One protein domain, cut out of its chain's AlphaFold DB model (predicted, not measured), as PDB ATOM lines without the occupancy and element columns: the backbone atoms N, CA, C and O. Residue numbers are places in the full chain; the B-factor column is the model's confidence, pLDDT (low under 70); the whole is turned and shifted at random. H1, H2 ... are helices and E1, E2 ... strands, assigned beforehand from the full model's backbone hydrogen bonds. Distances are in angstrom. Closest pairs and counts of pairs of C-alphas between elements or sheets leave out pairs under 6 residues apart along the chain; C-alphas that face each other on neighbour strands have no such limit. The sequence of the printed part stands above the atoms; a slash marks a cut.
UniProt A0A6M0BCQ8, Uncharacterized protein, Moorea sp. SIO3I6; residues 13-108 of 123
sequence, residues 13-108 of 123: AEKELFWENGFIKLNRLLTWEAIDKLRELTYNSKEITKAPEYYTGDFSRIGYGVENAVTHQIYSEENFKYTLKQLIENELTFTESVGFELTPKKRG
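This is residues 13 to 108 of the 123 residues of an uncharacterized protein of Moorea sp. SIO3I6 (UniProt A0A6M0BCQ8). The model is an open, loosely built U: helices H2 and H3, packed on each other at a slant, make its base, a ribbon of two strands, E1 and E2, rises at one end, and H4 and the far-off H1 lie toward the other end. Residues 86 to 97 run back from H4 to the ribbon as a long stretch with no named element. The printed part has 96 residues, with four named helices and two named strands in the order H1, H2, E1, H3, H4, E2; the sheet, E1 - E2, is antiparallel, and the class is mixed, helices and strands. The whole is loose, with a radius of gyration of the C-alphas of 15.6 A and spans of 41 by 30 by 24 A.

H1 is residues 13 to 21, 12.0 A from first to last C-alpha, and C-alpha 13 is at (-32.112, 2.179, 13.489). H2, residues 32 to 44, is the longest helix at 18.4 A and begins with C-alpha 32 at (-21.681, 20.001, -3.868). E1 is residues 59 to 64, 13.2 A long. H3, residues 69 to 76, and H4, residues 78 to 85, are each 10.2 A long. E2, residues 98 to 102, is 12.7 A long and ends with C-alpha 102 at (-3.317, 16.557, 7.288).

H1 is apart from H2, H3, H4, E1 and E2. H2 touches H3 with residues 34 to 38 alone; the closest C-alphas, those of Lys 37 and Val 70, are 7.0 A apart, and the helices run opposite ways at a steep tilt of 43 degrees. The closest C-alphas of H2 and E2, those of Thr 42 and Gly 99, are 7.2 A apart. E1 and E2 are antiparallel, with 179 degrees between their directions; N 63 and O 99 at 2.8 A and N 60 and O 101 at 2.9 A are within hydrogen-bond range. Residues 49 to 50 also pair antiparallel with residues 61 to 62 of E1. H3 and H4 are close but not clearly touching, at a steep tilt of 54 degrees, the same way; their closest C-alphas, those of Ile 74 and Phe 80, are 6.9 A apart. In H1, H2, H3 and H4 every O i to N i+4 pair is within hydrogen-bond range.

The two C-alphas farthest apart, those of Ala 13 and Glu 53, are 43.1 A apart. The printed part has no cut. The links from H2 to E1, 14 residues, and from H4 to E2, 12 residues, are long. The mean pLDDT of the printed part is 88.9, and no printed residue is under 70.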
ATOM      1  N   ALA A  13     -33.345   2.952  13.336       96.81
ATOM      2  CA  ALA A  13     -32.112   2.179  13.489       96.81
ATOM      3  C   ALA A  13     -30.849   3.061  13.458       96.81
ATOM      4  O   ALA A  13     -29.915   2.841  14.220       96.81
ATOM      5  N   GLU A  14     -30.812   4.093  12.610       96.31
ATOM      6  CA  GLU A  14     -29.694   5.047  12.578       96.31
ATOM      7  C   GLU A  14     -29.590   5.864  13.872       96.31
ATOM      8  O   GLU A  14     -28.484   6.121  14.347       96.31
ATOM      9  N   LYS A  15     -30.729   6.245  14.465       95.62
ATOM     10  CA  LYS A  15     -30.758   6.942  15.759       95.62
ATOM     11  C   LYS A  15     -30.280   6.035  16.890       95.62
ATOM     12  O   LYS A  15     -29.506   6.475  17.730       95.62
ATOM     13  N   GLU A  16     -30.707   4.775  16.898       95.50
ATOM     14  CA  GLU A  16     -30.258   3.779  17.879       95.50
ATOM     15  C   GLU A  16     -28.750   3.536  17.775       95.50
ATOM     16  O   GLU A  16     -28.053   3.595  18.784       95.50
ATOM     17  N   LEU A  17     -28.220   3.392  16.555       95.75
ATOM     18  CA  LEU A  17     -26.779   3.262  16.324       95.75
ATOM     19  C   LEU A  17     -25.991   4.486  16.792       95.75
ATOM     20  O   LEU A  17     -24.870   4.326  17.273       95.75
ATOM     21  N   PHE A  18     -26.541   5.695  16.652       95.81
ATOM     22  CA  PHE A  18     -25.914   6.898  17.195       95.81
ATOM     23  C   PHE A  18     -25.826   6.841  18.725       95.81
ATOM     24  O   PHE A  18     -24.759   7.104  19.273       95.81
ATOM     25  N   TRP A  19     -26.911   6.459  19.403       94.44
ATOM     26  CA  TRP A  19     -26.937   6.340  20.863       94.44
ATOM     27  C   TRP A  19     -26.031   5.224  21.393       94.44
ATOM     28  O   TRP A  19     -25.411   5.395  22.438       94.44
ATOM     29  N   GLU A  20     -25.924   4.109  20.672       96.25
ATOM     30  CA  GLU A  20     -25.064   2.985  21.050       96.25
ATOM     31  C   GLU A  20     -23.575   3.286  20.821       96.25
ATOM     32  O   GLU A  20     -22.742   2.996  21.678       96.25
ATOM     33  N   ASN A  21     -23.225   3.887  19.678       95.44
ATOM     34  CA  ASN A  21     -21.826   4.073  19.275       95.44
ATOM     35  C   ASN A  21     -21.248   5.451  19.627       95.44
ATOM     36  O   ASN A  21     -20.033   5.638  19.564       95.44
ATOM     37  N   GLY A  22     -22.094   6.439  19.922       92.12
ATOM     38  CA  GLY A  22     -21.696   7.833  20.130       92.12
ATOM     39  C   GLY A  22     -21.342   8.599  18.846       92.12
ATOM     40  O   GLY A  22     -20.876   9.734  18.927       92.12
ATOM     41  N   PHE A  23     -21.544   8.016  17.657       93.88
ATOM     42  CA  PHE A  23     -21.317   8.691  16.375       93.88
ATOM     43  C   PHE A  23     -22.238   8.168  15.265       93.88
ATOM     44  O   PHE A  23     -22.731   7.044  15.308       93.88
ATOM     45  N   ILE A  24     -22.432   8.984  14.225       95.31
ATOM     46  CA  ILE A  24     -23.145   8.606  12.999       95.31
ATOM     47  C   ILE A  24     -22.502   9.266  11.778       95.31
ATOM     48  O   ILE A  24     -22.019  10.396  11.837       95.31
ATOM     49  N   LYS A  25     -22.520   8.567  10.639       94.44
ATOM     50  CA  LYS A  25     -22.120   9.132   9.347       94.44
ATOM     51  C   LYS A  25     -23.340   9.646   8.580       94.44
ATOM     52  O   LYS A  25     -24.135   8.859   8.078       94.44
ATOM     53  N   LEU A  26     -23.427  10.963   8.399       94.62
ATOM     54  CA  LEU A  26     -24.487  11.607   7.619       94.62
ATOM     55  C   LEU A  26     -24.085  11.727   6.144       94.62
ATOM     56  O   LEU A  26     -23.397  12.662   5.726       94.62
ATOM     57  N   ASN A  27     -24.494  10.752   5.333       93.12
ATOM     58  CA  ASN A  27     -24.171  10.753   3.910       93.12
ATOM     59  C   ASN A  27     -24.882  11.906   3.185       93.12
ATOM     60  O   ASN A  27     -26.095  12.055   3.284       93.12
ATOM     61  N   ARG A  28     -24.118  12.681   2.402       93.88
ATOM     62  CA  ARG A  28     -24.619  13.801   1.580       93.88
ATOM     63  C   ARG A  28     -25.342  14.899   2.370       93.88
ATOM     64  O   ARG A  28     -26.184  15.573   1.794       93.88
ATOM     65  N   LEU A  29     -25.006  15.124   3.643       96.19
ATOM     66  CA  LEU A  29     -25.548  16.266   4.392       96.19
ATOM     67  C   LEU A  29     -25.274  17.595   3.667       96.19
ATOM     68  O   LEU A  29     -26.170  18.413   3.510       96.19
ATOM     69  N   LEU A  30     -24.050  17.785   3.179       96.81
ATOM     70  CA  LEU A  30     -23.650  18.978   2.436       96.81
ATOM     71  C   LEU A  30     -23.904  18.807   0.935       96.81
ATOM     72  O   LEU A  30     -23.693  17.724   0.378       96.81
ATOM     73  N   THR A  31     -24.339  19.879   0.273       97.00
ATOM     74  CA  THR A  31     -24.421  19.925  -1.192       97.00
ATOM     75  C   THR A  31     -23.032  20.047  -1.821       97.00
ATOM     76  O   THR A  31     -22.056  20.405  -1.160       97.00
ATOM     77  N   TRP A  32     -22.927  19.775  -3.125       95.88
ATOM     78  CA  TRP A  32     -21.681  20.001  -3.868       95.88
ATOM     79  C   TRP A  32     -21.234  21.464  -3.814       95.88
ATOM     80  O   TRP A  32     -20.058  21.732  -3.597       95.88
ATOM     81  N   GLU A  33     -22.184  22.398  -3.893       95.88
ATOM     82  CA  GLU A  33     -21.912  23.831  -3.749       95.88
ATOM     83  C   GLU A  33     -21.310  24.163  -2.375       95.88
ATOM     84  O   GLU A  33     -20.349  24.925  -2.283       95.88
ATOM     85  N   ALA A  34     -21.840  23.570  -1.300       95.75
ATOM     86  CA  ALA A  34     -21.299  23.761   0.043       95.75
ATOM     87  C   ALA A  34     -19.867  23.232   0.161       95.75
ATOM     88  O   ALA A  34     -19.009  23.895   0.737       95.75
ATOM     89  N   ILE A  35     -19.600  22.059  -0.420       94.88
ATOM     90  CA  ILE A  35     -18.261  21.464  -0.449       94.88
ATOM     91  C   ILE A  35     -17.279  22.386  -1.181       94.88
ATOM     92  O   ILE A  35     -16.178  22.613  -0.682       94.88
ATOM     93  N   ASP A  36     -17.666  22.941  -2.328       94.94
ATOM     94  CA  ASP A  36     -16.792  23.827  -3.099       94.94
ATOM     95  C   ASP A  36     -16.512  25.141  -2.357       94.94
ATOM     96  O   ASP A  36     -15.356  25.555  -2.260       94.94
ATOM     97  N   LYS A  37     -17.527  25.730  -1.712       92.94
ATOM     98  CA  LYS A  37     -17.354  26.912  -0.849       92.94
ATOM     99  C   LYS A  37     -16.444  26.641   0.352       92.94
ATOM    100  O   LYS A  37     -15.594  27.463   0.681       92.94
ATOM    101  N   LEU A  38     -16.584  25.486   1.005       91.12
ATOM    102  CA  LEU A  38     -15.718  25.097   2.126       91.12
ATOM    103  C   LEU A  38     -14.273  24.830   1.681       91.12
ATOM    104  O   LEU A  38     -13.334  25.137   2.419       91.12
ATOM    105  N   ARG A  39     -14.068  24.289   0.473       90.25
ATOM    106  CA  ARG A  39     -12.729  24.143  -0.119       90.25
ATOM    107  C   ARG A  39     -12.085  25.497  -0.371       90.25
ATOM    108  O   ARG A  39     -10.933  25.686   0.009       90.25
ATOM    109  N   GLU A  40     -12.825  26.431  -0.966       89.62
ATOM    110  CA  GLU A  40     -12.350  27.795  -1.196       89.62
ATOM    111  C   GLU A  40     -11.985  28.482   0.124       89.62
ATOM    112  O   GLU A  40     -10.895  29.044   0.245       89.62
ATOM    113  N   LEU A  41     -12.850  28.358   1.138       86.00
ATOM    114  CA  LEU A  41     -12.582  28.847   2.486       86.00
ATOM    115  C   LEU A  41     -11.277  28.271   3.035       86.00
ATOM    116  O   LEU A  41     -10.423  29.017   3.493       86.00
ATOM    117  N   THR A  42     -11.103  26.953   2.972       83.44
ATOM    118  CA  THR A  42      -9.914  26.288   3.522       83.44
ATOM    119  C   THR A  42      -8.642  26.740   2.804       83.44
ATOM    120  O   THR A  42      -7.629  27.037   3.440       83.44
ATOM    121  N   TYR A  43      -8.696  26.854   1.475       85.31
ATOM    122  CA  TYR A  43      -7.560  27.280   0.668       85.31
ATOM    123  C   TYR A  43      -7.154  28.727   0.983       85.31
ATOM    124  O   TYR A  43      -5.978  28.990   1.232       85.31
ATOM    125  N   ASN A  44      -8.133  29.633   1.060       86.00
ATOM    126  CA  ASN A  44      -7.918  31.076   1.208       86.00
ATOM    127  C   ASN A  44      -7.915  31.579   2.662       86.00
ATOM    128  O   ASN A  44      -7.641  32.759   2.896       86.00
ATOM    129  N   SER A  45      -8.238  30.730   3.644       83.50
ATOM    130  CA  SER A  45      -8.361  31.152   5.041       83.50
ATOM    131  C   SER A  45      -7.027  31.651   5.589       83.50
ATOM    132  O   SER A  45      -6.005  30.964   5.526       83.50
ATOM    133  N   LYS A  46      -7.071  32.845   6.184       86.00
ATOM    134  CA  LYS A  46      -5.967  33.424   6.958       86.00
ATOM    135  C   LYS A  46      -5.922  32.906   8.397       86.00
ATOM    136  O   LYS A  46      -4.932  33.137   9.078       86.00
ATOM    137  N   GLU A  47      -6.978  32.236   8.847       86.12
ATOM    138  CA  GLU A  47      -7.114  31.686  10.202       86.12
ATOM    139  C   GLU A  47      -6.522  30.274  10.278       86.12
ATOM    140  O   GLU A  47      -5.983  29.870  11.304       86.12
ATOM    141  N   ILE A  48      -6.554  29.539   9.162       89.44
ATOM    142  CA  ILE A  48      -5.921  28.225   9.027       89.44
ATOM    143  C   ILE A  48      -4.472  28.445   8.585       89.44
ATOM    144  O   ILE A  48      -4.177  28.569   7.396       89.44
ATOM    145  N   THR A  49      -3.548  28.533   9.536       90.06
ATOM    146  CA  THR A  49      -2.139  28.889   9.277       90.06
ATOM    147  C   THR A  49      -1.206  27.707   9.508       90.06
ATOM    148  O   THR A  49      -1.665  26.618   9.834       90.06
ATOM    149  N   LYS A  50       0.104  27.883   9.285       90.19
ATOM    150  CA  LYS A  50       1.103  26.823   9.478       90.19
ATOM    151  C   LYS A  50       0.968  26.213  10.875       90.19
ATOM    152  O   LYS A  50       0.980  26.938  11.868       90.19
ATOM    153  N   ALA A  51       0.892  24.886  10.938       87.88
ATOM    154  CA  ALA A  51       0.766  24.198  12.212       87.88
ATOM    155  C   ALA A  51       1.993  24.444  13.116       87.88
ATOM    156  O   ALA A  51       3.131  24.340  12.641       87.88
ATOM    157  N   PRO A  52       1.779  24.757  14.407       84.19
ATOM    158  CA  PRO A  52       2.847  24.802  15.397       84.19
ATOM    159  C   PRO A  52       3.641  23.494  15.491       84.19
ATOM    160  O   PRO A  52       3.098  22.406  15.300       84.19
ATOM    161  N   GLU A  53       4.919  23.588  15.862       81.56
ATOM    162  CA  GLU A  53       5.836  22.436  15.907       81.56
ATOM    163  C   GLU A  53       5.387  21.329  16.873       81.56
ATOM    164  O   GLU A  53       5.655  20.151  16.634       81.56
ATOM    165  N   TYR A  54       4.647  21.683  17.928       80.31
ATOM    166  CA  TYR A  54       4.150  20.725  18.917       80.31
ATOM    167  C   TYR A  54       3.068  19.776  18.376       80.31
ATOM    168  O   TYR A  54       2.812  18.750  19.000       80.31
ATOM    169  N   TYR A  55       2.481  20.040  17.203       76.00
ATOM    170  CA  TYR A  55       1.574  19.106  16.520       76.00
ATOM    171  C   TYR A  55       2.296  17.952  15.798       76.00
ATOM    172  O   TYR A  55       1.750  17.357  14.869       76.00
ATOM    173  N   THR A  56       3.550  17.661  16.168       72.00
ATOM    174  CA  THR A  56       4.344  16.503  15.701       72.00
ATOM    175  C   THR A  56       4.430  16.335  14.174       72.00
ATOM    176  O   THR A  56       4.705  15.247  13.653       72.00
ATOM    177  N   GLY A  57       4.225  17.430  13.432       75.31
ATOM    178  CA  GLY A  57       4.179  17.445  11.969       75.31
ATOM    179  C   GLY A  57       2.977  16.712  11.357       75.31
ATOM    180  O   GLY A  57       3.018  16.377  10.172       75.31
ATOM    181  N   ASP A  58       1.929  16.422  12.134       85.19
ATOM    182  CA  ASP A  58       0.728  15.733  11.640       85.19
ATOM    183  C   ASP A  58      -0.177  16.633  10.795       85.19
ATOM    184  O   ASP A  58      -0.883  16.145   9.908       85.19
ATOM    185  N   PHE A  59      -0.073  17.946  10.995       90.19
ATOM    186  CA  PHE A  59      -0.786  18.953  10.220       90.19
ATOM    187  C   PHE A  59       0.192  19.862   9.477       90.19
ATOM    188  O   PHE A  59       1.217  20.265  10.028       90.19
ATOM    189  N   SER A  60      -0.115  20.206   8.227       89.75
ATOM    190  CA  SER A  60       0.583  21.276   7.500       89.75
ATOM    191  C   SER A  60       0.028  22.637   7.916       89.75
ATOM    192  O   SER A  60       0.786  23.595   8.106       89.75
ATOM    193  N   ARG A  61      -1.294  22.707   8.116       91.44
ATOM    194  CA  ARG A  61      -2.010  23.887   8.594       91.44
ATOM    195  C   ARG A  61      -3.069  23.529   9.633       91.44
ATOM    196  O   ARG A  61      -3.673  22.462   9.549       91.44
ATOM    197  N   ILE A  62      -3.315  24.432  10.576       90.81
ATOM    198  CA  ILE A  62      -4.374  24.334  11.586       90.81
ATOM    199  C   ILE A  62      -4.855  25.732  11.995       90.81
ATOM    200  O   ILE A  62      -4.086  26.693  11.977       90.81
ATOM    201  N   GLY A  63      -6.132  25.845  12.340       88.56
ATOM    202  CA  GLY A  63      -6.763  27.056  12.849       88.56
ATOM    203  C   GLY A  63      -7.949  26.709  13.741       88.56
ATOM    204  O   GLY A  63      -8.671  25.753  13.462       88.56
ATOM    205  N   TYR A  64      -8.129  27.498  14.796       86.81
ATOM    206  CA  TYR A  64      -9.227  27.412  15.761       86.81
ATOM    207  C   TYR A  64     -10.073  28.680  15.677       86.81
ATOM    208  O   TYR A  64      -9.553  29.732  15.305       86.81
ATOM    209  N   GLY A  65     -11.362  28.580  16.005       82.12
ATOM    210  CA  GLY A  65     -12.302  29.692  15.860       82.12
ATOM    211  C   GLY A  65     -12.423  30.161  14.411       82.12
ATOM    212  O   GLY A  65     -12.538  31.355  14.164       82.12
ATOM    213  N   VAL A  66     -12.340  29.228  13.454       82.19
ATOM    214  CA  VAL A  66     -12.466  29.523  12.020       82.19
ATOM    215  C   VAL A  66     -13.905  29.950  11.730       82.19
ATOM    216  O   VAL A  66     -14.780  29.111  11.481       82.19
ATOM    217  N   GLU A  67     -14.183  31.242  11.837       73.94
ATOM    218  CA  GLU A  67     -15.519  31.790  11.663       73.94
ATOM    219  C   GLU A  67     -15.672  32.337  10.246       73.94
ATOM    220  O   GLU A  67     -14.905  33.170   9.765       73.94
ATOM    221  N   ASN A  68     -16.683  31.850   9.528       81.44
ATOM    222  CA  ASN A  68     -16.934  32.310   8.176       81.44
ATOM    223  C   ASN A  68     -18.426  32.353   7.865       81.44
ATOM    224  O   ASN A  68     -19.201  31.517   8.326       81.44
ATOM    225  N   ALA A  69     -18.819  33.282   6.996       86.88
ATOM    226  CA  ALA A  69     -20.189  33.383   6.507       86.88
ATOM    227  C   ALA A  69     -20.713  32.049   5.939       86.88
ATOM    228  O   ALA A  69     -21.882  31.728   6.128       86.88
ATOM    229  N   VAL A  70     -19.855  31.247   5.295       89.62
ATOM    230  CA  VAL A  70     -20.224  29.927   4.758       89.62
ATOM    231  C   VAL A  70     -20.532  28.924   5.871       89.62
ATOM    232  O   VAL A  70     -21.551  28.241   5.799       89.62
ATOM    233  N   THR A  71     -19.685  28.823   6.902       89.19
ATOM    234  CA  THR A  71     -19.928  27.893   8.017       89.19
ATOM    235  C   THR A  71     -21.160  28.317   8.808       89.19
ATOM    236  O   THR A  71     -22.010  27.469   9.082       89.19
ATOM    237  N   HIS A  72     -21.325  29.624   9.047       90.31
ATOM    238  CA  HIS A  72     -22.533  30.184   9.652       90.31
ATOM    239  C   HIS A  72     -23.792  29.880   8.849       90.31
ATOM    240  O   HIS A  72     -24.798  29.451   9.413       90.31
ATOM    241  N   GLN A  73     -23.747  30.060   7.527       92.56
ATOM    242  CA  GLN A  73     -24.866  29.719   6.660       92.56
ATOM    243  C   GLN A  73     -25.247  28.241   6.817       92.56
ATOM    244  O   GLN A  73     -26.417  27.950   7.037       92.56
ATOM    245  N   ILE A  74     -24.272  27.326   6.773       93.25
ATOM    246  CA  ILE A  74     -24.512  25.880   6.896       93.25
ATOM    247  C   ILE A  74     -25.225  25.540   8.209       93.25
ATOM    248  O   ILE A  74     -26.287  24.921   8.167       93.25
ATOM    249  N   TYR A  75     -24.684  25.941   9.367       90.44
ATOM    250  CA  TYR A  75     -25.297  25.557  10.645       90.44
ATOM    251  C   TYR A  75     -26.600  26.311  10.947       90.44
ATOM    252  O   TYR A  75     -27.407  25.860  11.761       90.44
ATOM    253  N   SER A  76     -26.840  27.436  10.270       91.50
ATOM    254  CA  SER A  76     -28.083  28.203  10.387       91.50
ATOM    255  C   SER A  76     -29.221  27.662   9.518       91.50
ATOM    256  O   SER A  76     -30.370  28.054   9.737       91.50
ATOM    257  N   GLU A  77     -28.947  26.779   8.553       94.25
ATOM    258  CA  GLU A  77     -29.972  26.234   7.661       94.25
ATOM    259  C   GLU A  77     -30.939  25.282   8.380       94.25
ATOM    260  O   GLU A  77     -30.554  24.427   9.178       94.25
ATOM    261  N   GLU A  78     -32.226  25.377   8.034       94.19
ATOM    262  CA  GLU A  78     -33.276  24.542   8.631       94.19
ATOM    263  C   GLU A  78     -33.058  23.048   8.382       94.19
ATOM    264  O   GLU A  78     -33.367  22.235   9.247       94.19
ATOM    265  N   ASN A  79     -32.467  22.668   7.245       95.75
ATOM    266  CA  ASN A  79     -32.131  21.271   6.969       95.75
ATOM    267  C   ASN A  79     -31.048  20.744   7.918       95.75
ATOM    268  O   ASN A  79     -31.155  19.613   8.386       95.75
ATOM    269  N   PHE A  80     -30.052  21.569   8.255       94.31
ATOM    270  CA  PHE A  80     -29.015  21.206   9.219       94.31
ATOM    271  C   PHE A  80     -29.621  20.994  10.606       94.31
ATOM    272  O   PHE A  80     -29.461  19.929  11.207       94.31
ATOM    273  N   LYS A  81     -30.408  21.972  11.072       92.31
ATOM    274  CA  LYS A  81     -31.118  21.902  12.356       92.31
ATOM    275  C   LYS A  81     -32.076  20.713  12.407       92.31
ATOM    276  O   LYS A  81     -32.111  20.005  13.406       92.31
ATOM    277  N   TYR A  82     -32.830  20.468  11.336       93.31
ATOM    278  CA  TYR A  82     -33.751  19.335  11.226       93.31
ATOM    279  C   TYR A  82     -33.025  17.996  11.357       93.31
ATOM    280  O   TYR A  82     -33.508  17.099  12.047       93.31
ATOM    281  N   THR A  83     -31.868  17.838  10.710       93.88
ATOM    282  CA  THR A  83     -31.079  16.608  10.815       93.88
ATOM    283  C   THR A  83     -30.502  16.422  12.217       93.88
ATOM    284  O   THR A  83     -30.637  15.333  12.768       93.88
ATOM    285  N   LEU A  84     -29.940  17.462  12.839       92.50
ATOM    286  CA  LEU A  84     -29.373  17.322  14.184       92.50
ATOM    287  C   LEU A  84     -30.434  17.145  15.283       92.50
ATOM    288  O   LEU A  84     -30.223  16.344  16.190       92.50
ATOM    289  N   LYS A  85     -31.610  17.781  15.168       92.88
ATOM    290  CA  LYS A  85     -32.736  17.592  16.108       92.88
ATOM    291  C   LYS A  85     -33.300  16.168  16.130       92.88
ATOM    292  O   LYS A  85     -34.018  15.800  17.049       92.88
ATOM    293  N   GLN A  86     -33.010  15.359  15.109       93.81
ATOM    294  CA  GLN A  86     -33.374  13.939  15.104       93.81
ATOM    295  C   GLN A  86     -32.435  13.075  15.958       93.81
ATOM    296  O   GLN A  86     -32.801  11.941  16.260       93.81
ATOM    297  N   LEU A  87     -31.246  13.588  16.293       92.50
ATOM    298  CA  LEU A  87     -30.220  12.922  17.103       92.50
ATOM    299  C   LEU A  87     -30.191  13.453  18.539       92.50
ATOM    300  O   LEU A  87     -29.917  12.695  19.464       92.50
ATOM    301  N   ILE A  88     -30.451  14.751  18.716       87.69
ATOM    302  CA  ILE A  88     -30.349  15.460  19.994       87.69
ATOM    303  C   ILE A  88     -31.636  16.262  20.203       87.69
ATOM    304  O   ILE A  88     -32.017  17.063  19.353       87.69
ATOM    305  N   GLU A  89     -32.303  16.057  21.339       80.19
ATOM    306  CA  GLU A  89     -33.589  16.704  21.654       80.19
ATOM    307  C   GLU A  89     -33.441  18.160  22.128       80.19
ATOM    308  O   GLU A  89     -34.408  18.919  22.136       80.19
ATOM    309  N   ASN A  90     -32.224  18.552  22.503       83.88
ATOM    310  CA  ASN A  90     -31.911  19.877  23.022       83.88
ATOM    311  C   ASN A  90     -31.583  20.885  21.915       83.88
ATOM    312  O   ASN A  90     -31.208  20.535  20.792       83.88
ATOM    313  N   GLU A  91     -31.683  22.165  22.266       80.50
ATOM    314  CA  GLU A  91     -31.146  23.237  21.436       80.50
ATOM    315  C   GLU A  91     -29.625  23.121  21.315       80.50
ATOM    316  O   GLU A  91     -28.935  22.635  22.212       80.50
ATOM    317  N   LEU A  92     -29.109  23.555  20.170       80.75
ATOM    318  CA  LEU A  92     -27.693  23.470  19.850       80.75
ATOM    319  C   LEU A  92     -27.085  24.862  19.882       80.75
ATOM    320  O   LEU A  92     -27.610  25.794  19.273       80.75
ATOM    321  N   THR A  93     -25.938  24.967  20.540       82.75
ATOM    322  CA  THR A  93     -25.084  26.150  20.500       82.75
ATOM    323  C   THR A  93     -23.834  25.813  19.708       82.75
ATOM    324  O   THR A  93     -23.228  24.758  19.894       82.75
ATOM    325  N   PHE A  94     -23.454  26.701  18.797       83.44
ATOM    326  CA  PHE A  94     -22.169  26.606  18.124       83.44
ATOM    327  C   PHE A  94     -21.073  27.097  19.078       83.44
ATOM    328  O   PHE A  94     -21.126  28.241  19.528       83.44
ATOM    329  N   THR A  95     -20.113  26.231  19.402       82.88
ATOM    330  CA  THR A  95     -19.077  26.511  20.413       82.88
ATOM    331  C   THR A  95     -17.708  26.776  19.799       82.88
ATOM    332  O   THR A  95     -17.042  27.732  20.179       82.88
ATOM    333  N   GLU A  96     -17.274  25.941  18.858       83.50
ATOM    334  CA  GLU A  96     -15.962  26.060  18.229       83.50
ATOM    335  C   GLU A  96     -16.002  25.535  16.791       83.50
ATOM    336  O   GLU A  96     -16.741  24.605  16.460       83.50
ATOM    337  N   SER A  97     -15.164  26.119  15.938       85.94
ATOM    338  CA  SER A  97     -14.769  25.559  14.650       85.94
ATOM    339  C   SER A  97     -13.266  25.348  14.601       85.94
ATOM    340  O   SER A  97     -12.480  26.206  15.003       85.94
ATOM    341  N   VAL A  98     -12.869  24.226  14.010       87.44
ATOM    342  CA  VAL A  98     -11.469  23.901  13.746       87.44
ATOM    343  C   VAL A  98     -11.318  23.577  12.266       87.44
ATOM    344  O   VAL A  98     -12.108  22.823  11.698       87.44
ATOM    345  N   GLY A  99     -10.298  24.149  11.636       89.19
ATOM    346  CA  GLY A  99      -9.879  23.804  10.281       89.19
ATOM    347  C   GLY A  99      -8.451  23.282  10.301       89.19
ATOM    348  O   GLY A  99      -7.576  23.917  10.884       89.19
ATOM    349  N   PHE A 100      -8.190  22.142   9.667       89.44
ATOM    350  CA  PHE A 100      -6.846  21.573   9.590       89.44
ATOM    351  C   PHE A 100      -6.604  20.833   8.277       89.44
ATOM    352  O   PHE A 100      -7.524  20.317   7.644       89.44
ATOM    353  N   GLU A 101      -5.334  20.760   7.890       89.69
ATOM    354  CA  GLU A 101      -4.857  20.022   6.726       89.69
ATOM    355  C   GLU A 101      -3.861  18.956   7.193       89.69
ATOM    356  O   GLU A 101      -2.833  19.272   7.794       89.69
ATOM    357  N   LEU A 102      -4.181  17.684   6.940       89.12
ATOM    358  CA  LEU A 102      -3.317  16.557   7.288       89.12
ATOM    359  C   LEU A 102      -2.136  16.456   6.325       89.12
ATOM    360  O   LEU A 102      -2.307  16.536   5.107       89.12
ATOM    361  N   THR A 103      -0.950  16.175   6.857       84.50
ATOM    362  CA  THR A 103       0.189  15.807   6.011       84.50
ATOM    363  C   THR A 103       0.050  14.361   5.501       84.50
ATOM    364  O   THR A 103      -0.594  13.517   6.141       84.50
ATOM    365  N   PRO A 104       0.637  14.022   4.335       84.75
ATOM    366  CA  PRO A 104       0.537  12.675   3.782       84.75
ATOM    367  C   PRO A 104       0.987  11.598   4.778       84.75
ATOM    368  O   PRO A 104       2.063  11.689   5.365       84.75
ATOM    369  N   LYS A 105       0.191  10.526   4.901       77.94
ATOM    370  CA  LYS A 105       0.443   9.355   5.769       77.94
ATOM    371  C   LYS A 105       0.368   9.618   7.282       77.94
ATOM    372  O   LYS A 105       0.746   8.734   8.053       77.94
ATOM    373  N   LYS A 106      -0.133  10.774   7.725       81.38
ATOM    374  CA  LYS A 106      -0.360  11.057   9.150       81.38
ATOM    375  C   LYS A 106      -1.803  10.803   9.573       81.38
ATOM    376  O   LYS A 106      -2.708  10.752   8.743       81.38
ATOM    377  N   ARG A 107      -1.986  10.558  10.876       77.88
ATOM    378  CA  ARG A 107      -3.266  10.136  11.476       77.88
ATOM    379  C   ARG A 107      -4.051  11.287  12.116       77.88
ATOM    380  O   ARG A 107      -5.199  11.076  12.481       77.88
ATOM    381  N   GLY A 108      -3.463  12.483  12.199       83.31
ATOM    382  CA  GLY A 108      -4.071  13.638  12.858       83.31
ATOM    383  C   GLY A 108      -3.914  13.571  14.374       83.31
ATOM    384  O   GLY A 108      -2.858  13.189  14.870       83.31
TER     385      GLY A 108